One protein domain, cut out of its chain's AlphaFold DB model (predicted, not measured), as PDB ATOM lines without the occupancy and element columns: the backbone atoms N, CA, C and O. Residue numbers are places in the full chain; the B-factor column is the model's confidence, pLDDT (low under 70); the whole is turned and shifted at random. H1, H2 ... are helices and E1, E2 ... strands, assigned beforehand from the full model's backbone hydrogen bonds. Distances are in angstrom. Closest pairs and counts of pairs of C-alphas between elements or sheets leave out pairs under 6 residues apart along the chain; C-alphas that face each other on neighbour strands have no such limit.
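This is residues 15 to 66 of the 77 residues of the protein "DNA-damage-inducible protein d" of Firmicutes bacterium CAG:460 (UniProt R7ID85). The domain is a flat, open C: the hairpin E1 and E2 makes one side, short H1 the turn, long H2 the other side, and H3 folds back into the gap at H2's far end. The 52 printed residues run E1, E2, H1, H2, H3, mostly helix, with E1 and E2 antiparallel. It is only just loose, close to compact, with a radius of gyration of the C-alphas of 12.2 A and spans of 31 by 27 by 12 A.

Find C-alpha 17 at (93.033, 82.465, 98.697), where E1, residues 17 to 19, begins. E2 is residues 25 to 27, and H1 residues 29 to 35. From C-alpha 41 at (107.894, 81.129, 111.128), H2 runs 24.3 A to residue 57. H3, residues 62 to 65, follows.

In the hairpin, look at N 18 and O 26, 2.9 A apart, within hydrogen-bond range. H1 and residues 41 to 44 of H2 only just touch, with 3 pairs of C-alphas within 8 A, closest Ser 33 and Phe 44 at 6.3 A, at a steep tilt of 62 degrees, opposite ways. H3 and residues 52 to 56 of H2 touch only at the corner, closest C-alphas Lys 52 and Ile 62, 5.9 A. E2 and H2 are apart. O i to N i+4 pairs within range number 2 of 3 in H1 and 11 of 13 in H2; H3 is too short for one.

The farthest C-alphas, Tyr 22 and Lys 39, are 32.8 A apart. The printed part has no cut, its four links are tight, and no printed residue is under 70 in pLDDT.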
ATOM      1  N   ASN A  15      92.986  77.177  97.756       93.69
ATOM      2  CA  ASN A  15      92.247  76.806  98.964       93.69
ATOM      3  C   ASN A  15      92.442  77.787 100.133       93.69
ATOM      4  O   ASN A  15      91.633  77.792 101.058       93.69
ATOM      5  N   ILE A  16      93.520  78.573 100.113       95.12
ATOM      6  CA  ILE A  16      93.837  79.597 101.124       95.12
ATOM      7  C   ILE A  16      93.814  81.012 100.530       95.12
ATOM      8  O   ILE A  16      94.375  81.937 101.119       95.12
ATOM      9  N   LYS A  17      93.226  81.170  99.338       95.62
ATOM     10  CA  LYS A  17      93.033  82.465  98.697       95.62
ATOM     11  C   LYS A  17      91.799  83.139  99.278       95.62
ATOM     12  O   LYS A  17      90.744  82.520  99.421       95.62
ATOM     13  N   TYR A  18      91.929  84.423  99.553       94.81
ATOM     14  CA  TYR A  18      90.845  85.276 100.005       94.81
ATOM     15  C   TYR A  18      90.628  86.400  99.003       94.81
ATOM     16  O   TYR A  18      91.538  86.754  98.254       94.81
ATOM     17  N   ILE A  19      89.413  86.938  98.997       95.56
ATOM     18  CA  ILE A  19      89.019  88.075  98.171       95.56
ATOM     19  C   ILE A  19      88.555  89.176  99.119       95.56
ATOM     20  O   ILE A  19      87.760  88.902 100.023       95.56
ATOM     21  N   ASP A  20      89.082  90.387  98.959       91.25
ATOM     22  CA  ASP A  20      88.645  91.542  99.743       91.25
ATOM     23  C   ASP A  20      87.318  92.128  99.215       91.25
ATOM     24  O   ASP A  20      86.728  91.642  98.248       91.25
ATOM     25  N   GLU A  21      86.823  93.184  99.859       93.62
ATOM     26  CA  GLU A  21      85.581  93.861  99.454       93.62
ATOM     27  C   GLU A  21      85.655  94.537  98.070       93.62
ATOM     28  O   GLU A  21      84.620  94.829  97.472       93.62
ATOM     29  N   TYR A  22      86.864  94.749  97.542       93.25
ATOM     30  CA  TYR A  22      87.128  95.368  96.243       93.25
ATOM     31  C   TYR A  22      87.396  94.333  95.139       93.25
ATOM     32  O   TYR A  22      87.599  94.709  93.984       93.25
ATOM     33  N   GLY A  23      87.371  93.037  95.463       93.69
ATOM     34  CA  GLY A  23      87.634  91.957  94.515       93.69
ATOM     35  C   GLY A  23      89.116  91.607  94.345       93.69
ATOM     36  O   GLY A  23      89.438  90.837  93.441       93.69
ATOM     37  N   ASN A  24      90.014  92.135  95.183       92.19
ATOM     38  CA  ASN A  24      91.438  91.812  95.118       92.19
ATOM     39  C   ASN A  24      91.741  90.493  95.827       92.19
ATOM     40  O   ASN A  24      91.222  90.208  96.908       92.19
ATOM     41  N   GLU A  25      92.640  89.712  95.234       94.88
ATOM     42  CA  GLU A  25      93.101  88.448  95.797       94.88
ATOM     43  C   GLU A  25      94.214  88.673  96.826       94.88
ATOM     44  O   GLU A  25      95.168  89.413  96.578       94.88
ATOM     45  N   TYR A  26      94.125  87.999  97.972       94.00
ATOM     46  CA  TYR A  26      95.160  88.050  98.998       94.00
ATOM     47  C   TYR A  26      95.305  86.727  99.758       94.00
ATOM     48  O   TYR A  26      94.422  85.867  99.767       94.00
ATOM     49  N   TRP A  27      96.448  86.580 100.433       95.00
ATOM     50  CA  TRP A  27      96.786  85.405 101.237       95.00
ATOM     51  C   TRP A  27      97.278  85.813 102.620       95.00
ATOM     52  O   TRP A  27      98.130  86.694 102.759       95.00
ATOM     53  N   TYR A  28      96.824  85.114 103.662       94.62
ATOM     54  CA  TYR A  28      97.398  85.293 104.991       94.62
ATOM     55  C   TYR A  28      98.780  84.649 105.072       94.62
ATOM     56  O   TYR A  28      98.952  83.445 104.882       94.62
ATOM     57  N   ALA A  29      99.775  85.440 105.476       94.62
ATOM     58  CA  ALA A  29     101.166  85.005 105.562       94.62
ATOM     59  C   ALA A  29     101.373  83.726 106.406       94.62
ATOM     60  O   ALA A  29     102.233  82.910 106.086       94.62
ATOM     61  N   ARG A  30     100.584  83.520 107.475       92.94
ATOM     62  CA  ARG A  30     100.652  82.311 108.326       92.94
ATOM     63  C   ARG A  30     100.097  81.051 107.662       92.94
ATOM     64  O   ARG A  30     100.512  79.955 108.030       92.94
ATOM     65  N   GLU A  31      99.137  81.180 106.755       94.31
ATOM     66  CA  GLU A  31      98.599  80.042 106.001       94.31
ATOM     67  C   GLU A  31      99.512  79.728 104.828       94.31
ATOM     68  O   GLU A  31      99.930  78.582 104.664       94.31
ATOM     69  N   LEU A  32      99.947  80.772 104.123       95.06
ATOM     70  CA  LEU A  32     100.909  80.663 103.039       95.06
ATOM     71  C   LEU A  32     102.216  79.999 103.495       95.06
ATOM     72  O   LEU A  32     102.721  79.115 102.809       95.06
ATOM     73  N   SER A  33     102.727  80.330 104.689       95.69
ATOM     74  CA  SER A  33     103.936  79.687 105.220       95.69
ATOM     75  C   SER A  33     103.779  78.175 105.409       95.69
ATOM     76  O   SER A  33     104.745  77.440 105.233       95.69
ATOM     77  N   LYS A  34     102.579  77.703 105.778       94.12
ATOM     78  CA  LYS A  34     102.304  76.271 105.981       94.12
ATOM     79  C   LYS A  34     102.201  75.534 104.654       94.12
ATOM     80  O   LYS A  34     102.742  74.444 104.536       94.12
ATOM     81  N   VAL A  35     101.532  76.142 103.675       95.00
ATOM     82  CA  VAL A  35     101.396  75.589 102.321       95.00
ATOM     83  C   VAL A  35     102.752  75.495 101.621       95.00
ATOM     84  O   VAL A  35     103.008  74.539 100.901       95.00
ATOM     85  N   LEU A  36     103.652  76.440 101.895       94.62
ATOM     86  CA  LEU A  36     105.046  76.415 101.444       94.62
ATOM     87  C   LEU A  36     105.973  75.577 102.347       94.62
ATOM     88  O   LEU A  36     107.191  75.653 102.214       94.62
ATOM     89  N   GLU A  37     105.411  74.821 103.292       95.00
ATOM     90  CA  GLU A  37     106.119  73.866 104.153       95.00
ATOM     91  C   GLU A  37     107.234  74.468 105.034       95.00
ATOM     92  O   GLU A  37     108.158  73.782 105.484       95.00
ATOM     93  N   TYR A  38     107.134  75.758 105.371       96.00
ATOM     94  CA  TYR A  38     108.037  76.373 106.340       96.00
ATOM     95  C   TYR A  38     107.742  75.854 107.749       96.00
ATOM     96  O   TYR A  38     106.722  76.178 108.357       96.00
ATOM     97  N   LYS A  39     108.690  75.093 108.304       92.06
ATOM     98  CA  LYS A  39     108.606  74.551 109.672       92.06
ATOM     99  C   LYS A  39     108.693  75.625 110.761       92.06
ATOM    100  O   LYS A  39     108.051  75.497 111.797       92.06
ATOM    101  N   ASP A  40     109.497  76.665 110.536       94.19
ATOM    102  CA  ASP A  40     109.700  77.770 111.481       94.19
ATOM    103  C   ASP A  40     109.283  79.100 110.843       94.19
ATOM    104  O   ASP A  40     109.821  79.515 109.809       94.19
ATOM    105  N   TRP A  41     108.359  79.796 111.508       93.81
ATOM    106  CA  TRP A  41     107.894  81.129 111.128       93.81
ATOM    107  C   TRP A  41     109.042  82.131 110.951       93.81
ATOM    108  O   TRP A  41     108.991  82.964 110.051       93.81
ATOM    109  N   ARG A  42     110.111  82.043 111.752       95.25
ATOM    110  CA  ARG A  42     111.270  82.949 111.657       95.25
ATOM    111  C   ARG A  42     111.967  82.862 110.304       95.25
ATOM    112  O   ARG A  42     112.502  83.860 109.828       95.25
ATOM    113  N   ASN A  43     111.959  81.689 109.671       96.06
ATOM    114  CA  ASN A  43     112.531  81.520 108.339       96.06
ATOM    115  C   ASN A  43     111.628  82.130 107.268       96.06
ATOM    116  O   ASN A  43     112.130  82.797 106.365       96.06
ATOM    117  N   PHE A  44     110.310  81.982 107.408       96.62
ATOM    118  CA  PHE A  44     109.363  82.629 106.504       96.62
ATOM    119  C   PHE A  44     109.361  84.157 106.658       96.62
ATOM    120  O   PHE A  44     109.289  84.881 105.671       96.62
ATOM    121  N   LEU A  45     109.562  84.671 107.876       95.31
ATOM    122  CA  LEU A  45     109.686  86.108 108.128       95.31
ATOM    123  C   LEU A  45     110.836  86.744 107.328       95.31
ATOM    124  O   LEU A  45     110.694  87.857 106.829       95.31
ATOM    125  N   LYS A  46     111.951  86.026 107.129       96.31
ATOM    126  CA  LYS A  46     113.050  86.488 106.260       96.31
ATOM    127  C   LYS A  46     112.610  86.626 104.800       96.31
ATOM    128  O   LYS A  46     113.052  87.548 104.125       96.31
ATOM    129  N   VAL A  47     111.753  85.725 104.315       95.50
ATOM    130  CA  VAL A  47     111.184  85.792 102.958       95.50
ATOM    131  C   VAL A  47     110.245  86.986 102.834       95.50
ATOM    132  O   VAL A  47     110.362  87.743 101.876       95.50
ATOM    133  N   LEU A  48     109.387  87.216 103.833       94.62
ATOM    134  CA  LEU A  48     108.516  88.392 103.864       94.62
ATOM    135  C   LEU A  48     109.318  89.693 103.841       94.62
ATOM    136  O   LEU A  48     108.966  90.600 103.100       94.62
ATOM    137  N   ASN A  49     110.423  89.779 104.586       95.06
ATOM    138  CA  ASN A  49     111.280  90.966 104.558       95.06
ATOM    139  C   ASN A  49     111.862  91.220 103.161       95.06
ATOM    140  O   ASN A  49     111.800  92.346 102.680       95.06
ATOM    141  N   LYS A  50     112.329  90.173 102.472       95.75
ATOM    142  CA  LYS A  50     112.792  90.297 101.081       95.75
ATOM    143  C   LYS A  50     111.675  90.729 100.130       95.75
ATOM    144  O   LYS A  50     111.922  91.522  99.230       95.75
ATOM    145  N   ALA A  51     110.452  90.234 100.330       94.06
ATOM    146  CA  ALA A  51     109.295  90.663  99.547       94.06
ATOM    147  C   ALA A  51     108.987  92.153  99.772       94.06
ATOM    148  O   ALA A  51     108.790  92.880  98.805       94.06
ATOM    149  N   LYS A  52     109.053  92.636 101.021       93.62
ATOM    150  CA  LYS A  52     108.919  94.068 101.344       93.62
ATOM    151  C   LYS A  52     109.983  94.917 100.644       93.62
ATOM    152  O   LYS A  52     109.657  95.952 100.069       93.62
ATOM    153  N   GLU A  53     111.242  94.476 100.668       95.69
ATOM    154  CA  GLU A  53     112.333  95.153  99.954       95.69
ATOM    155  C   GLU A  53     112.092  95.179  98.440       95.69
ATOM    156  O   GLU A  53     112.280  96.218  97.811       95.69
ATOM    157  N   ALA A  54     111.622  94.074  97.856       95.31
ATOM    158  CA  ALA A  54     111.279  94.007  96.439       95.31
ATOM    159  C   ALA A  54     110.131  94.963  96.076       95.31
ATOM    160  O   ALA A  54     110.280  95.742  95.137       95.31
ATOM    161  N   CYS A  55     109.038  94.980  96.850       93.31
ATOM    162  CA  CYS A  55     107.928  95.920  96.660       93.31
ATOM    163  C   CYS A  55     108.418  97.372  96.677       93.31
ATOM    164  O   CYS A  55     108.114  98.137  95.761       93.31
ATOM    165  N   LYS A  56     109.250  97.722  97.667       93.56
ATOM    166  CA  LYS A  56     109.852  99.054  97.776       93.56
ATOM    167  C   LYS A  56     110.704  99.405  96.558       93.56
ATOM    168  O   LYS A  56     110.580 100.500  96.021       93.56
ATOM    169  N   ASN A  57     111.559  98.484  96.115       96.19
ATOM    170  CA  ASN A  57     112.434  98.691  94.957       96.19
ATOM    171  C   ASN A  57     111.645  98.837  93.647       96.19
ATOM    172  O   ASN A  57     112.102  99.517  92.734       96.19
ATOM    173  N   SER A  58     110.457  98.238  93.569       95.44
ATOM    174  CA  SER A  58     109.521  98.397  92.455       95.44
ATOM    175  C   SER A  58     108.644  99.654  92.552       95.44
ATOM    176  O   SER A  58     107.811  99.870  91.677       95.44
ATOM    177  N   GLY A  59     108.823 100.490  93.581       94.00
ATOM    178  CA  GLY A  59     108.054 101.721  93.774       94.00
ATOM    179  C   GLY A  59     106.659 101.514  94.369       94.00
ATOM    180  O   GLY A  59     105.871 102.456  94.383       94.00
ATOM    181  N   PHE A  60     106.347 100.316  94.868       93.38
ATOM    182  CA  PHE A  60     105.080 100.042  95.542       93.38
ATOM    183  C   PHE A  60     105.139 100.406  97.026       93.38
ATOM    184  O   PHE A  60     106.165 100.233  97.695       93.38
ATOM    185  N   ASN A  61     104.004 100.859  97.558       91.44
ATOM    186  CA  ASN A  61     103.829 101.063  98.987       91.44
ATOM    187  C   ASN A  61     103.738  99.704  99.701       91.44
ATOM    188  O   ASN A  61     102.876  98.881  99.399       91.44
ATOM    189  N   ILE A  62     104.640  99.465 100.654       91.50
ATOM    190  CA  ILE A  62     104.698  98.204 101.399       91.50
ATOM    191  C   ILE A  62     103.416  97.982 102.206       91.50
ATOM    192  O   ILE A  62     102.956  96.848 102.275       91.50
ATOM    193  N   ASP A  63     102.835  99.033 102.785       88.88
ATOM    194  CA  ASP A  63     101.668  98.913 103.664       88.88
ATOM    195  C   ASP A  63     100.383  98.591 102.887       88.88
ATOM    196  O   ASP A  63      99.453  98.020 103.449       88.88
ATOM    197  N   GLU A  64     100.352  98.884 101.585       87.06
ATOM    198  CA  GLU A  64      99.263  98.485 100.682       87.06
ATOM    199  C   GLU A  64      99.416  97.033 100.210       87.06
ATOM    200  O   GLU A  64      98.428  96.330 100.025       87.06
ATOM    201  N   GLN A  65     100.656  96.568 100.019       88.75
ATOM    202  CA  GLN A  65     100.945  95.229  99.491       88.75
ATOM    203  C   GLN A  65     101.066  94.156 100.587       88.75
ATOM    204  O   GLN A  65     100.773  92.984 100.358       88.75
ATOM    205  N   LEU A  66     101.528  94.530 101.784       88.38
ATOM    206  CA  LEU A  66     101.768  93.638 102.919       88.38
ATOM    207  C   LEU A  66     101.217  94.250 104.209       88.38
ATOM    208  O   LEU A  66     101.953  94.823 105.013       88.38
TER     209      LEU A  66